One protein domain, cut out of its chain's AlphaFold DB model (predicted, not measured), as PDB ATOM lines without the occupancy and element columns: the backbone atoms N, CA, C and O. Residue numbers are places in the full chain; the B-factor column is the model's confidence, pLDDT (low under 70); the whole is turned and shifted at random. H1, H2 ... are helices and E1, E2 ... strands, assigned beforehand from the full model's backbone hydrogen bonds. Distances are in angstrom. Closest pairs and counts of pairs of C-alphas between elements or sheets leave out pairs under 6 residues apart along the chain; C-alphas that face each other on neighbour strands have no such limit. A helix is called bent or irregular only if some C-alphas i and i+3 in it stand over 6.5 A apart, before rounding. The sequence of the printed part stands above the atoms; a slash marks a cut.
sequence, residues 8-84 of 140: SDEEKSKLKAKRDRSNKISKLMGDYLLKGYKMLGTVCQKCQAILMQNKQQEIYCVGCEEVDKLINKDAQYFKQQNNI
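AT A GLANCE: This is residues 8 to 84 of the 140 residues of the protein "Sjoegren syndrome/scleroderma autoantigen 1" of Hydra vulgaris (UniProt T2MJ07). A small two-stranded hairpin, E1 and E2, sits at the closed end of a V made by two helices, with residues 25 to 33 of H1 near the strands. H2 meets H1 through residues 62 to 67, and beyond the joint the arms stick out: residues 8 to 20, of which 9 to 20 belong to H1, and residues 72 to 84, of which 72 to 81 belong to H2. The printed part has 77 residues, with two named helices and two named strands in the order H1, E1, E2, H2; the sheet, E1 - E2, is antiparallel and the class is mostly helix. The whole is loose, with a radius of gyration of the C-alphas of 15.0 A, and spans 43 by 35 by 22 A.

HOW THE PARTS SIT: Look first at the hairpin of E1, residues 38 to 43, and E2, residues 50 to 53, antiparallel at 139 degrees between their directions. Here N 38 and O 53 are 2.9 A apart and N 53 and O 38 2.8 A apart, both within hydrogen-bond range. Residues 52 to 53 of E2 also pair, antiparallel, with residues 59 to 60. Next take H1, residues 9 to 34: its C-alpha closest to E1 is that of Leu 33, 7.6 A from that of Met 39. With residues 21 to 29 alone, H1 touches residues 62 to 67 of H2, which is residues 62 to 81; the closest C-alphas are those of Ile 25 and Gly 63, 5.6 A apart. The two helices run opposite ways at a steep tilt of 56 degrees. E1 and H2 are apart. In H1 each O i to N i+4 pair is within hydrogen-bond range, and in H2 14 of 16 are.

IN THESE COORDINATES: Find C-alpha 38 at (-27.945, 44.134, -12.661), where E1 begins; E1 is 13.1 A from first to last C-alpha, and E2 10.2 A. Find C-alpha 9 at (-45.309, 68.145, -36.663); from there H1 runs 37.8 A to C-alpha 34. H2 runs 27.3 A and ends at C-alpha 81, (-64.199, 52.344, -23.826); it is neither bent nor irregular, but only just: C-alphas 65 and 68 are 6.4 A apart.

THE WHOLE: The two C-alphas farthest apart are those of Ser 8 and Gln 56, 46.2 A. Without the stretches that stand free, the body has 51 residues and spans 27 by 22 by 16 A. The printed part has no cut and no long link. The mean pLDDT of the printed part is 84.1; look for values under 70 at residues 70 to 84.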
ATOM      1  N   SER A   8     -41.332  68.097 -39.513       88.62
ATOM      2  CA  SER A   8     -42.792  68.184 -39.553       88.62
ATOM      3  C   SER A   8     -43.403  67.896 -38.176       88.62
ATOM      4  O   SER A   8     -42.803  67.233 -37.321       88.62
ATOM      5  N   ASP A   9     -44.626  68.365 -37.943       85.19
ATOM      6  CA  ASP A   9     -45.309  68.145 -36.663       85.19
ATOM      7  C   ASP A   9     -45.560  66.655 -36.377       85.19
ATOM      8  O   ASP A   9     -45.480  66.210 -35.226       85.19
ATOM      9  N   GLU A  10     -45.749  65.845 -37.420       85.00
ATOM     10  CA  GLU A  10     -45.840  64.390 -37.295       85.00
ATOM     11  C   GLU A  10     -44.527  63.757 -36.818       85.00
ATOM     12  O   GLU A  10     -44.528  62.887 -35.940       85.00
ATOM     13  N   GLU A  11     -43.392  64.177 -37.378       87.94
ATOM     14  CA  GLU A  11     -42.075  63.681 -36.975       87.94
ATOM     15  C   GLU A  11     -41.738  64.099 -35.546       87.94
ATOM     16  O   GLU A  11     -41.282  63.265 -34.756       87.94
ATOM     17  N   LYS A  12     -42.043  65.350 -35.178       85.69
ATOM     18  CA  LYS A  12     -41.918  65.842 -33.798       85.69
ATOM     19  C   LYS A  12     -42.736  64.984 -32.832       85.69
ATOM     20  O   LYS A  12     -42.222  64.582 -31.786       85.69
ATOM     21  N   SER A  13     -43.974  64.645 -33.191       82.56
ATOM     22  CA  SER A  13     -44.844  63.787 -32.377       82.56
ATOM     23  C   SER A  13     -44.272  62.375 -32.203       82.56
ATOM     24  O   SER A  13     -44.154  61.877 -31.078       82.56
ATOM     25  N   LYS A  14     -43.807  61.743 -33.290       83.06
ATOM     26  CA  LYS A  14     -43.166  60.414 -33.244       83.06
ATOM     27  C   LYS A  14     -41.901  60.420 -32.384       83.06
ATOM     28  O   LYS A  14     -41.675  59.490 -31.606       83.06
ATOM     29  N   LEU A  15     -41.076  61.460 -32.502       86.50
ATOM     30  CA  LEU A  15     -39.871  61.626 -31.688       86.50
ATOM     31  C   LEU A  15     -40.212  61.809 -30.210       86.50
ATOM     32  O   LEU A  15     -39.587  61.169 -29.362       86.50
ATOM     33  N   LYS A  16     -41.234  62.613 -29.901       85.31
ATOM     34  CA  LYS A  16     -41.728  62.786 -28.533       85.31
ATOM     35  C   LYS A  16     -42.186  61.454 -27.942       85.31
ATOM     36  O   LYS A  16     -41.714  61.078 -26.875       85.31
ATOM     37  N   ALA A  17     -42.994  60.684 -28.671       82.44
ATOM     38  CA  ALA A  17     -43.455  59.370 -28.220       82.44
ATOM     39  C   ALA A  17     -42.293  58.395 -27.951       82.44
ATOM     40  O   ALA A  17     -42.277  57.702 -26.931       82.44
ATOM     41  N   LYS A  18     -41.278  58.369 -28.829       88.56
ATOM     42  CA  LYS A  18     -40.056  57.574 -28.616       88.56
ATOM     43  C   LYS A  18     -39.298  58.018 -27.362       88.56
ATOM     44  O   LYS A  18     -38.867  57.167 -26.582       88.56
ATOM     45  N   ARG A  19     -39.155  59.330 -27.150       90.06
ATOM     46  CA  ARG A  19     -38.484  59.903 -25.976       90.06
ATOM     47  C   ARG A  19     -39.227  59.569 -24.687       90.06
ATOM     48  O   ARG A  19     -38.605  59.109 -23.735       90.06
ATOM     49  N   ASP A  20     -40.545  59.723 -24.677       88.50
ATOM     50  CA  ASP A  20     -41.384  59.427 -23.515       88.50
ATOM     51  C   ASP A  20     -41.313  57.943 -23.145       88.50
ATOM     52  O   ASP A  20     -41.159  57.599 -21.969       88.50
ATOM     53  N   ARG A  21     -41.328  57.052 -24.145       91.81
ATOM     54  CA  ARG A  21     -41.089  55.620 -23.929       91.81
ATOM     55  C   ARG A  21     -39.716  55.373 -23.307       91.81
ATOM     56  O   ARG A  21     -39.624  54.652 -22.316       91.81
ATOM     57  N   SER A  22     -38.661  55.973 -23.858       92.56
ATOM     58  CA  SER A  22     -37.301  55.820 -23.331       92.56
ATOM     59  C   SER A  22     -37.190  56.307 -21.885       92.56
ATOM     60  O   SER A  22     -36.597  55.624 -21.057       92.56
ATOM     61  N   ASN A  23     -37.806  57.443 -21.553       93.62
ATOM     62  CA  ASN A  23     -37.805  57.991 -20.197       93.62
ATOM     63  C   ASN A  23     -38.474  57.037 -19.195       93.62
ATOM     64  O   ASN A  23     -37.951  56.829 -18.100       93.62
ATOM     65  N   LYS A  24     -39.603  56.421 -19.576       92.94
ATOM     66  CA  LYS A  24     -40.280  55.407 -18.746       92.94
ATOM     67  C   LYS A  24     -39.385  54.194 -18.493       92.94
ATOM     68  O   LYS A  24     -39.308  53.731 -17.358       92.94
ATOM     69  N   ILE A  25     -38.685  53.720 -19.527       95.38
ATOM     70  CA  ILE A  25     -37.722  52.618 -19.399       95.38
ATOM     71  C   ILE A  25     -36.614  53.002 -18.417       95.38
ATOM     72  O   ILE A  25     -36.399  52.277 -17.452       95.38
ATOM     73  N   SER A  26     -35.962  54.154 -18.604       94.62
ATOM     74  CA  SER A  26     -34.865  54.598 -17.735       94.62
ATOM     75  C   SER A  26     -35.292  54.751 -16.273       94.62
ATOM     76  O   SER A  26     -34.542  54.369 -15.377       94.62
ATOM     77  N   LYS A  27     -36.509  55.255 -16.023       95.31
ATOM     78  CA  LYS A  27     -37.065  55.368 -14.669       95.31
ATOM     79  C   LYS A  27     -37.196  53.995 -14.003       95.31
ATOM     80  O   LYS A  27     -36.657  53.793 -12.920       95.31
ATOM     81  N   LEU A  28     -37.844  53.044 -14.680       95.38
ATOM     82  CA  LEU A  28     -38.011  51.689 -14.152       95.38
ATOM     83  C   LEU A  28     -36.671  50.976 -13.981       95.38
ATOM     84  O   LEU A  28     -36.463  50.311 -12.975       95.38
ATOM     85  N   MET A  29     -35.732  51.130 -14.917       95.56
ATOM     86  CA  MET A  29     -34.393  50.559 -14.762       95.56
ATOM     87  C   MET A  29     -33.732  51.032 -13.460       95.56
ATOM     88  O   MET A  29     -33.160  50.206 -12.753       95.56
ATOM     89  N   GLY A  30     -33.881  52.313 -13.101       96.25
ATOM     90  CA  GLY A  30     -33.456  52.843 -11.802       96.25
ATOM     91  C   GLY A  30     -34.095  52.103 -10.623       96.25
ATOM     92  O   GLY A  30     -33.384  51.608  -9.748       96.25
ATOM     93  N   ASP A  31     -35.418  51.937 -10.636       96.06
ATOM     94  CA  ASP A  31     -36.148  51.211  -9.585       96.06
ATOM     95  C   ASP A  31     -35.689  49.747  -9.459       96.06
ATOM     96  O   ASP A  31     -35.568  49.201  -8.360       96.06
ATOM     97  N   TYR A  32     -35.408  49.090 -10.586       95.56
ATOM     98  CA  TYR A  32     -34.925  47.711 -10.627       95.56
ATOM     99  C   TYR A  32     -33.492  47.580 -10.086       95.56
ATOM    100  O   TYR A  32     -33.199  46.629  -9.354       95.56
ATOM    101  N   LEU A  33     -32.611  48.545 -10.365       96.56
ATOM    102  CA  LEU A  33     -31.271  48.597  -9.767       96.56
ATOM    103  C   LEU A  33     -31.349  48.717  -8.241       96.56
ATOM    104  O   LEU A  33     -30.667  47.972  -7.538       96.56
ATOM    105  N   LEU A  34     -32.240  49.569  -7.721       96.81
ATOM    106  CA  LEU A  34     -32.467  49.707  -6.276       96.81
ATOM    107  C   LEU A  34     -32.992  48.411  -5.634       96.81
ATOM    108  O   LEU A  34     -32.676  48.111  -4.486       96.81
ATOM    109  N   LYS A  35     -33.735  47.589  -6.386       95.62
ATOM    110  CA  LYS A  35     -34.172  46.246  -5.954       95.62
ATOM    111  C   LYS A  35     -33.050  45.196  -5.999       95.62
ATOM    112  O   LYS A  35     -33.247  44.074  -5.523       95.62
ATOM    113  N   GLY A  36     -31.876  45.539  -6.529       95.06
ATOM    114  CA  GLY A  36     -30.697  44.676  -6.618       95.06
ATOM    115  C   GLY A  36     -30.584  43.887  -7.923       95.06
ATOM    116  O   GLY A  36     -29.952  42.832  -7.934       95.06
ATOM    117  N   TYR A  37     -31.216  44.359  -8.999       97.69
ATOM    118  CA  TYR A  37     -30.989  43.832 -10.345       97.69
ATOM    119  C   TYR A  37     -29.673  44.375 -10.908       97.69
ATOM    120  O   TYR A  37     -29.133  45.370 -10.427       97.69
ATOM    121  N   LYS A  38     -29.168  43.733 -11.961       97.06
ATOM    122  CA  LYS A  38     -27.945  44.134 -12.661       97.06
ATOM    123  C   LYS A  38     -28.260  44.531 -14.093       97.06
ATOM    124  O   LYS A  38     -29.046  43.865 -14.755       97.06
ATOM    125  N   MET A  39     -27.622  45.590 -14.572       96.69
ATOM    126  CA  MET A  39     -27.674  45.976 -15.978       96.69
ATOM    127  C   MET A  39     -26.632  45.172 -16.765       96.69
ATOM    128  O   MET A  39     -25.489  45.062 -16.326       96.69
ATOM    129  N   LEU A  40     -27.021  44.590 -17.898       96.94
ATOM    130  CA  LEU A  40     -26.129  43.805 -18.754       96.94
ATOM    131  C   LEU A  40     -25.510  44.676 -19.857       96.94
ATOM    132  O   LEU A  40     -26.069  45.693 -20.249       96.94
ATOM    133  N   GLY A  41     -24.379  44.239 -20.417       96.56
ATOM    134  CA  GLY A  41     -23.767  44.857 -21.605       96.56
ATOM    135  C   GLY A  41     -24.450  44.484 -22.927       96.56
ATOM    136  O   GLY A  41     -23.872  44.675 -23.994       96.56
ATOM    137  N   THR A  42     -25.646  43.895 -22.869       96.69
ATOM    138  CA  THR A  42     -26.411  43.412 -24.020       96.69
ATOM    139  C   THR A  42     -27.773  44.094 -24.095       96.69
ATOM    140  O   THR A  42     -28.329  44.559 -23.097       96.69
ATOM    141  N   VAL A  43     -28.326  44.154 -25.305       97.56
ATOM    142  CA  VAL A  43     -29.608  44.806 -25.593       97.56
ATOM    143  C   VAL A  43     -30.656  43.796 -26.045       97.56
ATOM    144  O   VAL A  43     -30.348  42.728 -26.576       97.56
ATOM    145  N   CYS A  44     -31.921  44.143 -25.840       96.62
ATOM    146  CA  CYS A  44     -33.054  43.375 -26.323       96.62
ATOM    147  C   CYS A  44     -33.166  43.481 -27.848       96.62
ATOM    148  O   CYS A  44     -33.327  44.581 -28.362       96.62
ATOM    149  N   GLN A  45     -33.218  42.346 -28.548       95.75
ATOM    150  CA  GLN A  45     -33.329  42.279 -30.016       95.75
ATOM    151  C   GLN A  45     -34.617  42.906 -30.587       95.75
ATOM    152  O   GLN A  45     -34.695  43.200 -31.774       95.75
ATOM    153  N   LYS A  46     -35.654  43.092 -29.757       93.69
ATOM    154  CA  LYS A  46     -36.946  43.651 -30.185       93.69
ATOM    155  C   LYS A  46     -36.988  45.173 -30.103       93.69
ATOM    156  O   LYS A  46     -37.498  45.824 -31.008       93.69
ATOM    157  N   CYS A  47     -36.544  45.739 -28.983       93.19
ATOM    158  CA  CYS A  47     -36.728  47.165 -28.701       93.19
ATOM    159  C   CYS A  47     -35.434  47.917 -28.386       93.19
ATOM    160  O   CYS A  47     -35.498  49.094 -28.037       93.19
ATOM    161  N   GLN A  48     -34.285  47.241 -28.489       95.56
ATOM    162  CA  GLN A  48     -32.939  47.774 -28.275       95.56
ATOM    163  C   GLN A  48     -32.682  48.367 -26.879       95.56
ATOM    164  O   GLN A  48     -31.635  48.965 -26.648       95.56
ATOM    165  N   ALA A  49     -33.596  48.179 -25.923       95.31
ATOM    166  CA  ALA A  49     -33.369  48.537 -24.529       95.31
ATOM    167  C   ALA A  49     -32.367  47.572 -23.885       95.31
ATOM    168  O   ALA A  49     -32.361  46.378 -24.198       95.31
ATOM    169  N   ILE A  50     -31.556  48.080 -22.962       96.88
ATOM    170  CA  ILE A  50     -30.574  47.279 -22.228       96.88
ATOM    171  C   ILE A  50     -31.288  46.194 -21.408       96.88
ATOM    172  O   ILE A  50     -32.336  46.441 -20.802       96.88
ATOM    173  N   LEU A  51     -30.734  44.981 -21.414       97.81
ATOM    174  CA  LEU A  51     -31.258  43.857 -20.644       97.81
ATOM    175  C   LEU A  51     -30.840  43.959 -19.175       97.81
ATOM    176  O   LEU A  51     -29.738  44.392 -18.843       97.81
ATOM    177  N   MET A  52     -31.736  43.535 -18.291       97.69
ATOM    178  CA  MET A  52     -31.523  43.480 -16.850       97.69
ATOM    179  C   MET A  52     -31.459  42.022 -16.403       97.69
ATOM    180  O   MET A  52     -32.117  41.169 -16.989       97.69
ATOM    181  N   GLN A  53     -30.702  41.729 -15.354       97.38
ATOM    182  CA  GLN A  53     -30.653  40.417 -14.722       97.38
ATOM    183  C   GLN A  53     -31.139  40.514 -13.278       97.38
ATOM    184  O   GLN A  53     -30.699  41.393 -12.531       97.38
ATOM    185  N   ASN A  54     -32.050  39.627 -12.882       96.19
ATOM    186  CA  ASN A  54     -32.540  39.562 -11.508       96.19
ATOM    187  C   ASN A  54     -31.574  38.796 -10.582       96.19
ATOM    188  O   ASN A  54     -30.516  38.316 -10.995       96.19
ATOM    189  N   LYS A  55     -31.934  38.674  -9.299       94.00
ATOM    190  CA  LYS A  55     -31.116  37.959  -8.302       94.00
ATOM    191  C   LYS A  55     -31.039  36.449  -8.570       94.00
ATOM    192  O   LYS A  55     -30.091  35.808  -8.132       94.00
ATOM    193  N   GLN A  56     -32.005  35.910  -9.306       95.31
ATOM    194  CA  GLN A  56     -32.120  34.519  -9.740       95.31
ATOM    195  C   GLN A  56     -31.375  34.246 -11.059       95.31
ATOM    196  O   GLN A  56     -31.471  33.150 -11.596       95.31
ATOM    197  N   GLN A  57     -30.604  35.219 -11.558       94.31
ATOM    198  CA  GLN A  57     -29.854  35.166 -12.817       94.31
ATOM    199  C   GLN A  57     -30.701  35.152 -14.099       94.31
ATOM    200  O   GLN A  57     -30.153  34.995 -15.191       94.31
ATOM    201  N   GLU A  58     -32.003  35.407 -14.008       95.94
ATOM    202  CA  GLU A  58     -32.890  35.471 -15.167       95.94
ATOM    203  C   GLU A  58     -32.731  36.805 -15.900       95.94
ATOM    204  O   GLU A  58     -32.668  37.874 -15.283       95.94
ATOM    205  N   ILE A  59     -32.673  36.736 -17.231       95.94
ATOM    206  CA  ILE A  59     -32.512  37.891 -18.117       95.94
ATOM    207  C   ILE A  59     -33.889  38.441 -18.492       95.94
ATOM    208  O   ILE A  59     -34.769  37.711 -18.941       95.94
ATOM    209  N   TYR A  60     -34.057  39.751 -18.353       93.75
ATOM    210  CA  TYR A  60     -35.339  40.434 -18.426       93.75
ATOM    211  C   TYR A  60     -35.238  41.763 -19.185       93.75
ATOM    212  O   TYR A  60     -34.293  42.533 -19.008       93.75
ATOM    213  N   CYS A  61     -36.234  42.071 -20.021       96.38
ATOM    214  CA  CYS A  61     -36.329  43.350 -20.726       96.38
ATOM    215  C   CYS A  61     -37.462  44.209 -20.157       96.38
ATOM    216  O   CYS A  61     -38.628  44.009 -20.494       96.38
ATOM    217  N   VAL A  62     -37.104  45.243 -19.396       95.00
ATOM    218  CA  VAL A  62     -38.062  46.189 -18.791       95.00
ATOM    219  C   VAL A  62     -38.936  46.882 -19.847       95.00
ATOM    220  O   VAL A  62     -40.128  47.089 -19.640       95.00
ATOM    221  N   GLY A  63     -38.371  47.214 -21.012       94.81
ATOM    222  CA  GLY A  63     -39.117  47.878 -22.083       94.81
ATOM    223  C   GLY A  63     -40.250  47.026 -22.653       94.81
ATOM    224  O   GLY A  63     -41.365  47.517 -22.796       94.81
ATOM    225  N   CYS A  64     -39.983  45.753 -22.950       92.94
ATOM    226  CA  CYS A  64     -40.988  44.868 -23.542       92.94
ATOM    227  C   CYS A  64     -42.012  44.374 -22.517       92.94
ATOM    228  O   CYS A  64     -43.186  44.233 -22.846       92.94
ATOM    229  N   GLU A  65     -41.556  44.072 -21.304       90.81
ATOM    230  CA  GLU A  65     -42.360  43.371 -20.307       90.81
ATOM    231  C   GLU A  65     -43.179  44.315 -19.421       90.81
ATOM    232  O   GLU A  65     -44.294  43.963 -19.052       90.81
ATOM    233  N   GLU A  66     -42.689  45.525 -19.146       88.19
ATOM    234  CA  GLU A  66     -43.423  46.519 -18.352       88.19
ATOM    235  C   GLU A  66     -44.018  47.592 -19.261       88.19
ATOM    236  O   GLU A  66     -45.232  47.754 -19.358       88.19
ATOM    237  N   VAL A  67     -43.162  48.328 -19.977       89.50
ATOM    238  CA  VAL A  67     -43.574  49.571 -20.643       89.50
ATOM    239  C   VAL A  67     -44.519  49.291 -21.807       89.50
ATOM    240  O   VAL A  67     -45.605  49.866 -21.869       89.50
ATOM    241  N   ASP A  68     -44.151  48.378 -22.702       86.31
ATOM    242  CA  ASP A  68     -44.971  48.062 -23.872       86.31
ATOM    243  C   ASP A  68     -46.268  47.339 -23.478       86.31
ATOM    244  O   ASP A  68     -47.304  47.550 -24.110       86.31
ATOM    245  N   LYS A  69     -46.258  46.511 -22.425       81.19
ATOM    246  CA  LYS A  69     -47.479  45.850 -21.932       81.19
ATOM    247  C   LYS A  69     -48.428  46.831 -21.251       81.19
ATOM    248  O   LYS A  69     -49.631  46.706 -21.452       81.19
ATOM    249  N   LEU A  70     -47.924  47.815 -20.504       67.38
ATOM    250  CA  LEU A  70     -48.748  48.878 -19.921       67.38
ATOM    251  C   LEU A  70     -49.366  49.762 -21.008       67.38
ATOM    252  O   LEU A  70     -50.575  49.949 -21.009       67.38
ATOM    253  N   ILE A  71     -48.581  50.192 -22.004       62.72
ATOM    254  CA  ILE A  71     -49.097  50.975 -23.142       62.72
ATOM    255  C   ILE A  71     -50.174  50.192 -23.907       62.72
ATOM    256  O   ILE A  71     -51.183  50.764 -24.313       62.72
ATOM    257  N   ASN A  72     -49.989  48.880 -24.090       55.31
ATOM    258  CA  ASN A  72     -50.986  48.036 -24.746       55.31
ATOM    259  C   ASN A  72     -52.223  47.784 -23.880       55.31
ATOM    260  O   ASN A  72     -53.315  47.723 -24.435       55.31
ATOM    261  N   LYS A  73     -52.089  47.668 -22.554       47.91
ATOM    262  CA  LYS A  73     -53.239  47.593 -21.641       47.91
ATOM    263  C   LYS A  73     -54.024  48.897 -21.666       47.91
ATOM    264  O   LYS A  73     -55.225  48.838 -21.874       47.91
ATOM    265  N   ASP A  74     -53.366  50.047 -21.580       44.50
ATOM    266  CA  ASP A  74     -54.026  51.350 -21.674       44.50
ATOM    267  C   ASP A  74     -54.736  51.497 -23.031       44.50
ATOM    268  O   ASP A  74     -55.919  51.817 -23.084       44.50
ATOM    269  N   ALA A  75     -54.075  51.148 -24.142       44.09
ATOM    270  CA  ALA A  75     -54.682  51.173 -25.476       44.09
ATOM    271  C   ALA A  75     -55.832  50.161 -25.655       44.09
ATOM    272  O   ALA A  75     -56.781  50.438 -26.390       44.09
ATOM    273  N   GLN A  76     -55.776  48.996 -25.002       43.50
ATOM    274  CA  GLN A  76     -56.882  48.035 -24.956       43.50
ATOM    275  C   GLN A  76     -58.046  48.572 -24.113       43.50
ATOM    276  O   GLN A  76     -59.182  48.496 -24.568       43.50
ATOM    277  N   TYR A  77     -57.770  49.207 -22.972       41.53
ATOM    278  CA  TYR A  77     -58.762  49.902 -22.147       41.53
ATOM    279  C   TYR A  77     -59.455  51.034 -22.926       41.53
ATOM    280  O   TYR A  77     -60.680  51.122 -22.906       41.53
ATOM    281  N   PHE A  78     -58.717  51.838 -23.701       41.53
ATOM    282  CA  PHE A  78     -59.295  52.884 -24.560       41.53
ATOM    283  C   PHE A  78     -60.097  52.324 -25.749       41.53
ATOM    284  O   PHE A  78     -61.096  52.915 -26.157       41.53
ATOM    285  N   LYS A  79     -59.710  51.170 -26.312       40.53
ATOM    286  CA  LYS A  79     -60.489  50.500 -27.372       40.53
ATOM    287  C   LYS A  79     -61.766  49.843 -26.841       40.53
ATOM    288  O   LYS A  79     -62.758  49.822 -27.559       40.53
ATOM    289  N   GLN A  80     -61.765  49.368 -25.595       44.78
ATOM    290  CA  GLN A  80     -62.955  48.838 -24.922       44.78
ATOM    291  C   GLN A  80     -63.922  49.961 -24.502       44.78
ATOM    292  O   GLN A  80     -65.129  49.763 -24.528       44.78
ATOM    293  N   GLN A  81     -63.410  51.165 -24.214       45.75
ATOM    294  CA  GLN A  81     -64.199  52.344 -23.826       45.75
ATOM    295  C   GLN A  81     -65.023  52.997 -24.942       45.75
ATOM    296  O   GLN A  81     -65.982  53.700 -24.647       45.75
ATOM    297  N   ASN A  82     -64.716  52.725 -26.211       43.50
ATOM    298  CA  ASN A  82     -65.508  53.236 -27.334       43.50
ATOM    299  C   ASN A  82     -66.749  52.374 -27.656       43.50
ATOM    300  O   ASN A  82     -67.444  52.663 -28.623       43.50
ATOM    301  N   ASN A  83     -67.027  51.319 -26.873       47.78
ATOM    302  CA  ASN A  83     -68.198  50.448 -27.031       47.78
ATOM    303  C   ASN A  83     -68.691  49.894 -25.669       47.78
ATOM    304  O   ASN A  83     -68.911  48.696 -25.519       47.78
ATOM    305  N   ILE A  84     -68.820  50.754 -24.650       49.91
ATOM    306  CA  ILE A  84     -69.332  50.359 -23.321       49.91
ATOM    307  C   ILE A  84     -70.856  50.503 -23.292       49.91
ATOM    308  O   ILE A  84     -71.384  51.600 -23.465       49.91
TER     309      ILE A  84